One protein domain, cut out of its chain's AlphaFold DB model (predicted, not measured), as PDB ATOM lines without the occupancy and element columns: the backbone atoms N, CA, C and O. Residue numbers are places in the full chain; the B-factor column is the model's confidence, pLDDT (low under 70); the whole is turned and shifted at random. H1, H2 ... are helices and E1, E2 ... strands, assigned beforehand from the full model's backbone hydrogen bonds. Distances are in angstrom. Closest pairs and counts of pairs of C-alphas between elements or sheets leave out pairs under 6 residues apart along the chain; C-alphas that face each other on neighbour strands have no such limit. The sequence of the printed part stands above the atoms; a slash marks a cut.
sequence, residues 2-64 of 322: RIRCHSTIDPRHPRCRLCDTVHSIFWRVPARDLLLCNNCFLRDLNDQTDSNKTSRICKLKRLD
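AT A GLANCE: This is residues 2 to 64 of the 322 residues of the protein "Hypothetical protein" of Didymodactylos carnosus (UniProt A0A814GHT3). A small hairpin of two strands, E1 and E2, runs straight into helix H1, and a loop at the far end of H1 turns the chain back to a second helix, H2, set about perpendicular to H1. Ahead of the hairpin, residues 2 to 26 form a long stretch with no named element, and its first residue, Arg 2, lies at one end of the longest axis. The printed part has 63 residues, with two named strands and two named helices in the order E1, E2, H1, H2; the sheet, in the order E1 - E2, is antiparallel. The class is mixed, helices and strands, though under half of the residues, 27 of 63, are in named elements. The whole is only just loose, close to compact, with a radius of gyration of the C-alphas of 12.8 A, and its outline is flat, spanning 42 by 29 by 15 A.

HOW THE PARTS SIT: Start with the sheet, where E1, residues 27 to 31, and E2, residues 34 to 37, form a hairpin of antiparallel strands with 150 degrees between their directions. Look at N 28 and O 36, 2.8 A apart, and at N 36 and O 28, also 2.8 A apart; both pairs are within hydrogen-bond range. C-alphas 28 and 36 face each other at 5.1 A. A tight link with no residue between joins E2 to H1, residues 38 to 47. The closest C-alphas of E1 and H1 are those of Trp 27 and Asn 38, 5.8 A apart. Farther out, H1 and H2, residues 56 to 63, are close but not clearly touching: their closest C-alphas, Asp 44 and Arg 56, are 6.4 A apart, and their lines are about perpendicular at 86 degrees. H2 is apart from E2, and only just apart from E1, at 8.4 A. In H1 every O i to N i+4 pair is within hydrogen-bond range; in H2, 2 of 4 are.

IN THESE COORDINATES: Find C-alpha 27 at (148.057, 191.542, 133.327); from there E1 runs 12.3 A to C-alpha 31. E2 covers 10.2 A from Leu 34 to Cys 37. H1 begins at C-alpha 38, at (151.091, 186.613, 133.835), and runs 14.4 A to Asp 47. H2 runs 11.2 A from Arg 56 to C-alpha 63 at (142.634, 184.123, 113.575).

THE WHOLE: The two C-alphas farthest apart, those of Arg 2 and Asp 50, are 43.4 A apart. The printed part has no cut. The links E1 to E2 and E2 to H1 are tight, and the link H1 to H2, with 8 residues, is short. Look in the B-factor column for the model's confidence: the mean pLDDT of the printed part is 71.8, and 28 residues, 2 to 12 and 48 to 64, are under 70.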
ATOM      1  N   ARG A   2     123.702 194.759 112.001       30.64
ATOM      2  CA  ARG A   2     124.362 195.496 113.100       30.64
ATOM      3  C   ARG A   2     125.804 195.010 113.230       30.64
ATOM      4  O   ARG A   2     126.023 193.859 113.592       30.64
ATOM      5  N   ILE A   3     126.760 195.885 112.936       34.94
ATOM      6  CA  ILE A   3     128.188 195.651 113.158       34.94
ATOM      7  C   ILE A   3     128.410 195.655 114.678       34.94
ATOM      8  O   ILE A   3     128.248 196.683 115.331       34.94
ATOM      9  N   ARG A   4     128.706 194.486 115.260       31.95
ATOM     10  CA  ARG A   4     129.181 194.386 116.646       31.95
ATOM     11  C   ARG A   4     130.624 194.884 116.672       31.95
ATOM     12  O   ARG A   4     131.506 194.221 116.140       31.95
ATOM     13  N   CYS A   5     130.857 196.041 117.283       35.56
ATOM     14  CA  CYS A   5     132.203 196.484 117.627       35.56
ATOM     15  C   CYS A   5     132.812 195.464 118.603       35.56
ATOM     16  O   CYS A   5     132.276 195.240 119.689       35.56
ATOM     17  N   HIS A   6     133.884 194.795 118.183       41.62
ATOM     18  CA  HIS A   6     134.577 193.792 118.981       41.62
ATOM     19  C   HIS A   6     135.394 194.449 120.109       41.62
ATOM     20  O   HIS A   6     136.241 195.299 119.864       41.62
ATOM     21  N   SER A   7     135.071 194.034 121.337       48.75
ATOM     22  CA  SER A   7     135.894 193.972 122.557       48.75
ATOM     23  C   SER A   7     136.901 195.096 122.828       48.75
ATOM     24  O   SER A   7     138.108 194.896 122.724       48.75
ATOM     25  N   THR A   8     136.415 196.214 123.360       57.50
ATOM     26  CA  THR A   8     137.216 197.029 124.281       57.50
ATOM     27  C   THR A   8     137.483 196.208 125.543       57.50
ATOM     28  O   THR A   8     136.532 195.725 126.163       57.50
ATOM     29  N   ILE A   9     138.748 196.023 125.924       62.81
ATOM     30  CA  ILE A   9     139.129 195.394 127.198       62.81
ATOM     31  C   ILE A   9     138.386 196.117 128.336       62.81
ATOM     32  O   ILE A   9     138.610 197.309 128.530       62.81
ATOM     33  N   ASP A  10     137.499 195.428 129.065       66.69
ATOM     34  CA  ASP A  10     136.841 195.996 130.248       66.69
ATOM     35  C   ASP A  10     137.854 196.025 131.407       66.69
ATOM     36  O   ASP A  10     138.233 194.962 131.911       66.69
ATOM     37  N   PRO A  11     138.313 197.211 131.853       63.31
ATOM     38  CA  PRO A  11     139.290 197.310 132.930       63.31
ATOM     39  C   PRO A  11     138.734 196.848 134.283       63.31
ATOM     40  O   PRO A  11     139.516 196.592 135.195       63.31
ATOM     41  N   ARG A  12     137.406 196.731 134.439       65.50
ATOM     42  CA  ARG A  12     136.774 196.292 135.695       65.50
ATOM     43  C   ARG A  12     136.753 194.773 135.845       65.50
ATOM     44  O   ARG A  12     136.714 194.282 136.967       65.50
ATOM     45  N   HIS A  13     136.821 194.039 134.734       78.62
ATOM     46  CA  HIS A  13     136.802 192.576 134.717       78.62
ATOM     47  C   HIS A  13     137.816 192.040 133.699       78.62
ATOM     48  O   HIS A  13     137.433 191.494 132.659       78.62
ATOM     49  N   PRO A  14     139.124 192.200 133.970       86.00
ATOM     50  CA  PRO A  14     140.152 191.719 133.064       86.00
ATOM     51  C   PRO A  14     140.056 190.195 132.930       86.00
ATOM     52  O   PRO A  14     140.004 189.476 133.927       86.00
ATOM     53  N   ARG A  15     140.029 189.694 131.691       88.69
ATOM     54  CA  ARG A  15     139.967 188.259 131.386       88.69
ATOM     55  C   ARG A  15     141.099 187.859 130.451       88.69
ATOM     56  O   ARG A  15     141.335 188.506 129.434       88.69
ATOM     57  N   CYS A  16     141.807 186.787 130.795       91.75
ATOM     58  CA  CYS A  16     142.918 186.295 129.989       91.75
ATOM     59  C   CYS A  16     142.385 185.634 128.728       91.75
ATOM     60  O   CYS A  16     141.665 184.652 128.818       91.75
ATOM     61  N   ARG A  17     142.823 186.076 127.553       88.94
ATOM     62  CA  ARG A  17     142.378 185.498 126.281       88.94
ATOM     63  C   ARG A  17     142.783 184.030 126.080       88.94
ATOM     64  O   ARG A  17     142.182 183.350 125.260       88.94
ATOM     65  N   LEU A  18     143.815 183.550 126.782       88.50
ATOM     66  CA  LEU A  18     144.350 182.190 126.613       88.50
ATOM     67  C   LEU A  18     143.810 181.162 127.611       88.50
ATOM     68  O   LEU A  18     143.793 179.977 127.293       88.50
ATOM     69  N   CYS A  19     143.442 181.576 128.821       90.81
ATOM     70  CA  CYS A  19     142.960 180.650 129.852       90.81
ATOM     71  C   CYS A  19     141.673 181.107 130.537       90.81
ATOM     72  O   CYS A  19     141.272 180.498 131.522       90.81
ATOM     73  N   ASP A  20     141.084 182.212 130.076       89.75
ATOM     74  CA  ASP A  20     139.873 182.840 130.605       89.75
ATOM     75  C   ASP A  20     139.881 183.156 132.107       89.75
ATOM     76  O   ASP A  20     138.852 183.568 132.653       89.75
ATOM     77  N   THR A  21     141.042 183.048 132.776       90.19
ATOM     78  CA  THR A  21     141.177 183.482 134.167       90.19
ATOM     79  C   THR A  21     140.797 184.946 134.255       90.19
ATOM     80  O   THR A  21     141.179 185.739 133.394       90.19
ATOM     81  N   VAL A  22     140.062 185.284 135.304       91.31
ATOM     82  CA  VAL A  22     139.754 186.658 135.709       91.31
ATOM     83  C   VAL A  22     140.663 187.123 136.844       91.31
ATOM     84  O   VAL A  22     140.515 188.222 137.367       91.31
ATOM     85  N   HIS A  23     141.592 186.270 137.284       85.88
ATOM     86  CA  HIS A  23     142.491 186.537 138.400       85.88
ATOM     87  C   HIS A  23     143.934 186.376 137.930       85.88
ATOM     88  O   HIS A  23     144.352 185.312 137.457       85.88
ATOM     89  N   SER A  24     144.705 187.451 138.052       87.62
ATOM     90  CA  SER A  24     146.147 187.438 137.852       87.62
ATOM     91  C   SER A  24     146.793 188.523 138.694       87.62
ATOM     92  O   SER A  24     146.245 189.613 138.814       87.62
ATOM     93  N   ILE A  25     147.975 188.227 139.236       82.75
ATOM     94  CA  ILE A  25     148.795 189.211 139.956       82.75
ATOM     95  C   ILE A  25     149.216 190.337 138.999       82.75
ATOM     96  O   ILE A  25     149.296 191.491 139.396       82.75
ATOM     97  N   PHE A  26     149.439 190.005 137.721       84.25
ATOM     98  CA  PHE A  26     149.774 190.969 136.678       84.25
ATOM     99  C   PHE A  26     149.090 190.618 135.360       84.25
ATOM    100  O   PHE A  26     149.042 189.456 134.949       84.25
ATOM    101  N   TRP A  27     148.637 191.648 134.658       87.88
ATOM    102  CA  TRP A  27     148.057 191.542 133.327       87.88
ATOM    103  C   TRP A  27     149.036 192.073 132.278       87.88
ATOM    104  O   TRP A  27     149.756 193.041 132.517       87.88
ATOM    105  N   ARG A  28     149.104 191.416 131.118       86.81
ATOM    106  CA  ARG A  28     150.036 191.733 130.027       86.81
ATOM    107  C   ARG A  28     149.258 191.962 128.738       86.81
ATOM    108  O   ARG A  28     148.359 191.185 128.427       86.81
ATOM    109  N   VAL A  29     149.631 192.991 127.980       88.81
ATOM    110  CA  VAL A  29     148.996 193.346 126.700       88.81
ATOM    111  C   VAL A  29     150.048 193.327 125.585       88.81
ATOM    112  O   VAL A  29     150.615 194.368 125.261       88.81
ATOM    113  N   PRO A  30     150.396 192.149 125.029       80.19
ATOM    114  CA  PRO A  30     151.409 192.044 123.972       80.19
ATOM    115  C   PRO A  30     150.969 192.618 122.614       80.19
ATOM    116  O   PRO A  30     151.809 192.834 121.743       80.19
ATOM    117  N   ALA A  31     149.668 192.815 122.396       79.19
ATOM    118  CA  ALA A  31     149.096 193.409 121.189       79.19
ATOM    119  C   ALA A  31     147.766 194.096 121.532       79.19
ATOM    120  O   ALA A  31     147.202 193.836 122.595       79.19
ATOM    121  N   ARG A  32     147.263 194.959 120.635       77.19
ATOM    122  CA  ARG A  32     145.945 195.595 120.805       77.19
ATOM    123  C   ARG A  32     144.879 194.512 121.012       77.19
ATOM    124  O   ARG A  32     144.898 193.502 120.317       77.19
ATOM    125  N   ASP A  33     144.043 194.710 122.026       75.19
ATOM    126  CA  ASP A  33     142.926 193.837 122.427       75.19
ATOM    127  C   ASP A  33     143.295 192.415 122.892       75.19
ATOM    128  O   ASP A  33     142.419 191.600 123.188       75.19
ATOM    129  N   LEU A  34     144.588 192.124 123.061       83.88
ATOM    130  CA  LEU A  34     145.056 190.849 123.591       83.88
ATOM    131  C   LEU A  34     145.498 191.005 125.046       83.88
ATOM    132  O   LEU A  34     146.649 191.326 125.317       83.88
ATOM    133  N   LEU A  35     144.588 190.751 125.987       89.00
ATOM    134  CA  LEU A  35     144.888 190.740 127.418       89.00
ATOM    135  C   LEU A  35     145.249 189.323 127.888       89.00
ATOM    136  O   LEU A  35     144.457 188.392 127.741       89.00
ATOM    137  N   LEU A  36     146.428 189.146 128.480       91.94
ATOM    138  CA  LEU A  36     146.922 187.866 128.991       91.94
ATOM    139  C   LEU A  36     147.234 187.948 130.485       91.94
ATOM    140  O   LEU A  36     147.753 188.952 130.971       91.94
ATOM    141  N   CYS A  37     146.977 186.865 131.216       93.62
ATOM    142  CA  CYS A  37     147.471 186.721 132.580       93.62
ATOM    143  C   CYS A  37     148.987 186.472 132.580       93.62
ATOM    144  O   CYS A  37     149.549 185.966 131.602       93.62
ATOM    145  N   ASN A  38     149.643 186.768 133.703       89.81
ATOM    146  CA  ASN A  38     151.091 186.613 133.835       89.81
ATOM    147  C   ASN A  38     151.574 185.189 133.491       89.81
ATOM    148  O   ASN A  38     152.565 185.024 132.788       89.81
ATOM    149  N   ASN A  39     150.834 184.158 133.909       89.88
ATOM    150  CA  ASN A  39     151.209 182.760 133.671       89.88
ATOM    151  C   ASN A  39     151.159 182.380 132.183       89.88
ATOM    152  O   ASN A  39     152.048 181.685 131.699       89.88
ATOM    153  N   CYS A  40     150.139 182.832 131.449       89.50
ATOM    154  CA  CYS A  40     150.021 182.559 130.016       89.50
ATOM    155  C   CYS A  40     151.080 183.306 129.205       89.50
ATOM    156  O   CYS A  40     151.610 182.749 128.249       89.50
ATOM    157  N   PHE A  41     151.411 184.531 129.609       88.62
ATOM    158  CA  PHE A  41     152.479 185.298 128.980       88.62
ATOM    159  C   PHE A  41     153.854 184.635 129.170       88.62
ATOM    160  O   PHE A  41     154.587 184.461 128.203       88.62
ATOM    161  N   LEU A  42     154.180 184.195 130.393       85.50
ATOM    162  CA  LEU A  42     155.453 183.519 130.676       85.50
ATOM    163  C   LEU A  42     155.572 182.156 129.980       85.50
ATOM    164  O   LEU A  42     156.646 181.811 129.497       85.50
ATOM    165  N   ARG A  43     154.473 181.393 129.887       83.50
ATOM    166  CA  ARG A  43     154.461 180.137 129.120       83.50
ATOM    167  C   ARG A  43     154.752 180.367 127.640       83.50
ATOM    168  O   ARG A  43     155.499 179.590 127.065       83.50
ATOM    169  N   ASP A  44     154.213 181.432 127.044       81.25
ATOM    170  CA  ASP A  44     154.484 181.733 125.634       81.25
ATOM    171  C   ASP A  44     155.952 182.113 125.385       81.25
ATOM    172  O   ASP A  44     156.504 181.730 124.360       81.25
ATOM    173  N   LEU A  45     156.605 182.800 126.330       77.31
ATOM    174  CA  LEU A  45     158.041 183.101 126.238       77.31
ATOM    175  C   LEU A  45     158.911 181.840 126.314       77.31
ATOM    176  O   LEU A  45     159.858 181.716 125.543       77.31
ATOM    177  N   ASN A  46     158.576 180.897 127.199       74.50
ATOM    178  CA  ASN A  46     159.293 179.621 127.292       74.50
ATOM    179  C   ASN A  46     159.036 178.718 126.075       74.50
ATOM    180  O   ASN A  46     159.925 177.988 125.655       74.50
ATOM    181  N   ASP A  47     157.846 178.775 125.472       71.06
ATOM    182  CA  ASP A  47     157.552 178.008 124.255       71.06
ATOM    183  C   ASP A  47     158.352 178.528 123.036       71.06
ATOM    184  O   ASP A  47     158.571 177.767 122.097       71.06
ATOM    185  N   GLN A  48     158.828 179.785 123.041       62.75
ATOM    186  CA  GLN A  48     159.651 180.353 121.956       62.75
ATOM    187  C   GLN A  48     161.126 179.930 121.988       62.75
ATOM    188  O   GLN A  48     161.815 180.079 120.979       62.75
ATOM    189  N   THR A  49     161.630 179.403 123.108       58.00
ATOM    190  CA  THR A  49     163.013 178.900 123.174       58.00
ATOM    191  C   THR A  49     163.170 177.524 122.524       58.00
ATOM    192  O   THR A  49     164.280 177.154 122.148       58.00
ATOM    193  N   ASP A  50     162.066 176.799 122.324       55.75
ATOM    194  CA  ASP A  50     162.032 175.564 121.542       55.75
ATOM    195  C   ASP A  50     161.820 175.918 120.060       55.75
ATOM    196  O   ASP A  50     160.700 176.197 119.627       55.75
ATOM    197  N   SER A  51     162.879 175.859 119.251       56.19
ATOM    198  CA  SER A  51     162.906 176.255 117.827       56.19
ATOM    199  C   SER A  51     161.894 175.553 116.901       56.19
ATOM    200  O   SER A  51     161.772 175.927 115.738       56.19
ATOM    201  N   ASN A  52     161.126 174.584 117.407       57.47
ATOM    202  CA  ASN A  52     160.147 173.803 116.651       57.47
ATOM    203  C   ASN A  52     158.678 174.046 117.061       57.47
ATOM    204  O   ASN A  52     157.789 173.376 116.533       57.47
ATOM    205  N   LYS A  53     158.377 174.979 117.981       56.88
ATOM    206  CA  LYS A  53     156.994 175.261 118.416       56.88
ATOM    207  C   LYS A  53     156.575 176.693 118.086       56.88
ATOM    208  O   LYS A  53     157.108 177.670 118.591       56.88
ATOM    209  N   THR A  54     155.541 176.837 117.260       58.38
ATOM    210  CA  THR A  54     154.904 178.139 117.001       58.38
ATOM    211  C   THR A  54     154.196 178.656 118.261       58.38
ATOM    212  O   THR A  54     153.278 177.983 118.745       58.38
ATOM    213  N   SER A  55     154.572 179.855 118.727       65.81
ATOM    214  CA  SER A  55     153.941 180.587 119.842       65.81
ATOM    215  C   SER A  55     152.408 180.589 119.748       65.81
ATOM    216  O   SER A  55     151.822 180.763 118.670       65.81
ATOM    217  N   ARG A  56     151.734 180.425 120.893       65.56
ATOM    218  CA  ARG A  56     150.266 180.475 120.984       65.56
ATOM    219  C   ARG A  56     149.766 181.892 120.719       65.56
ATOM    220  O   ARG A  56     148.734 182.059 120.077       65.56
ATOM    221  N   ILE A  57     150.528 182.904 121.133       66.56
ATOM    222  CA  ILE A  57     150.249 184.315 120.835       66.56
ATOM    223  C   ILE A  57     150.299 184.571 119.321       66.56
ATOM    224  O   ILE A  57     149.424 185.254 118.785       66.56
ATOM    225  N   CYS A  58     151.256 183.977 118.600       59.41
ATOM    226  CA  CYS A  58     151.319 184.063 117.136       59.41
ATOM    227  C   CYS A  58     150.126 183.387 116.442       59.41
ATOM    228  O   CYS A  58     149.666 183.883 115.416       59.41
ATOM    229  N   LYS A  59     149.594 182.290 116.999       61.34
ATOM    230  CA  LYS A  59     148.379 181.641 116.475       61.34
ATOM    231  C   LYS A  59     147.128 182.494 116.690       61.34
ATOM    232  O   LYS A  59     146.319 182.600 115.775       61.34
ATOM    233  N   LEU A  60     146.998 183.141 117.852       61.03
ATOM    234  CA  LEU A  60     145.867 184.032 118.135       61.03
ATOM    235  C   LEU A  60     145.847 185.252 117.204       61.03
ATOM    236  O   LEU A  60     144.783 185.616 116.724       61.03
ATOM    237  N   LYS A  61     147.012 185.823 116.867       58.94
ATOM    238  CA  LYS A  61     147.111 186.939 115.907       58.94
ATOM    239  C   LYS A  61     146.619 186.589 114.494       58.94
ATOM    240  O   LYS A  61     146.193 187.488 113.782       58.94
ATOM    241  N   ARG A  62     146.701 185.318 114.077       50.00
ATOM    242  CA  ARG A  62     146.312 184.874 112.722       50.00
ATOM    243  C   ARG A  62     144.809 184.659 112.553       50.00
ATOM    244  O   ARG A  62     144.326 184.744 111.432       50.00
ATOM    245  N   LEU A  63     144.079 184.383 113.633       50.81
ATOM    246  CA  LEU A  63     142.634 184.123 113.575       50.81
ATOM    247  C   LEU A  63     141.800 185.398 113.369       50.81
ATOM    248  O   LEU A  63     140.689 185.304 112.857       50.81
ATOM    249  N   ASP A  64     142.336 186.573 113.705       46.56
ATOM    250  CA  ASP A  64     141.615 187.850 113.582       46.56
ATOM    251  C   ASP A  64     141.808 188.535 112.210       46.56
ATOM    252  O   ASP A  64     141.158 189.540 111.916       46.56
TER     253      ASP A  64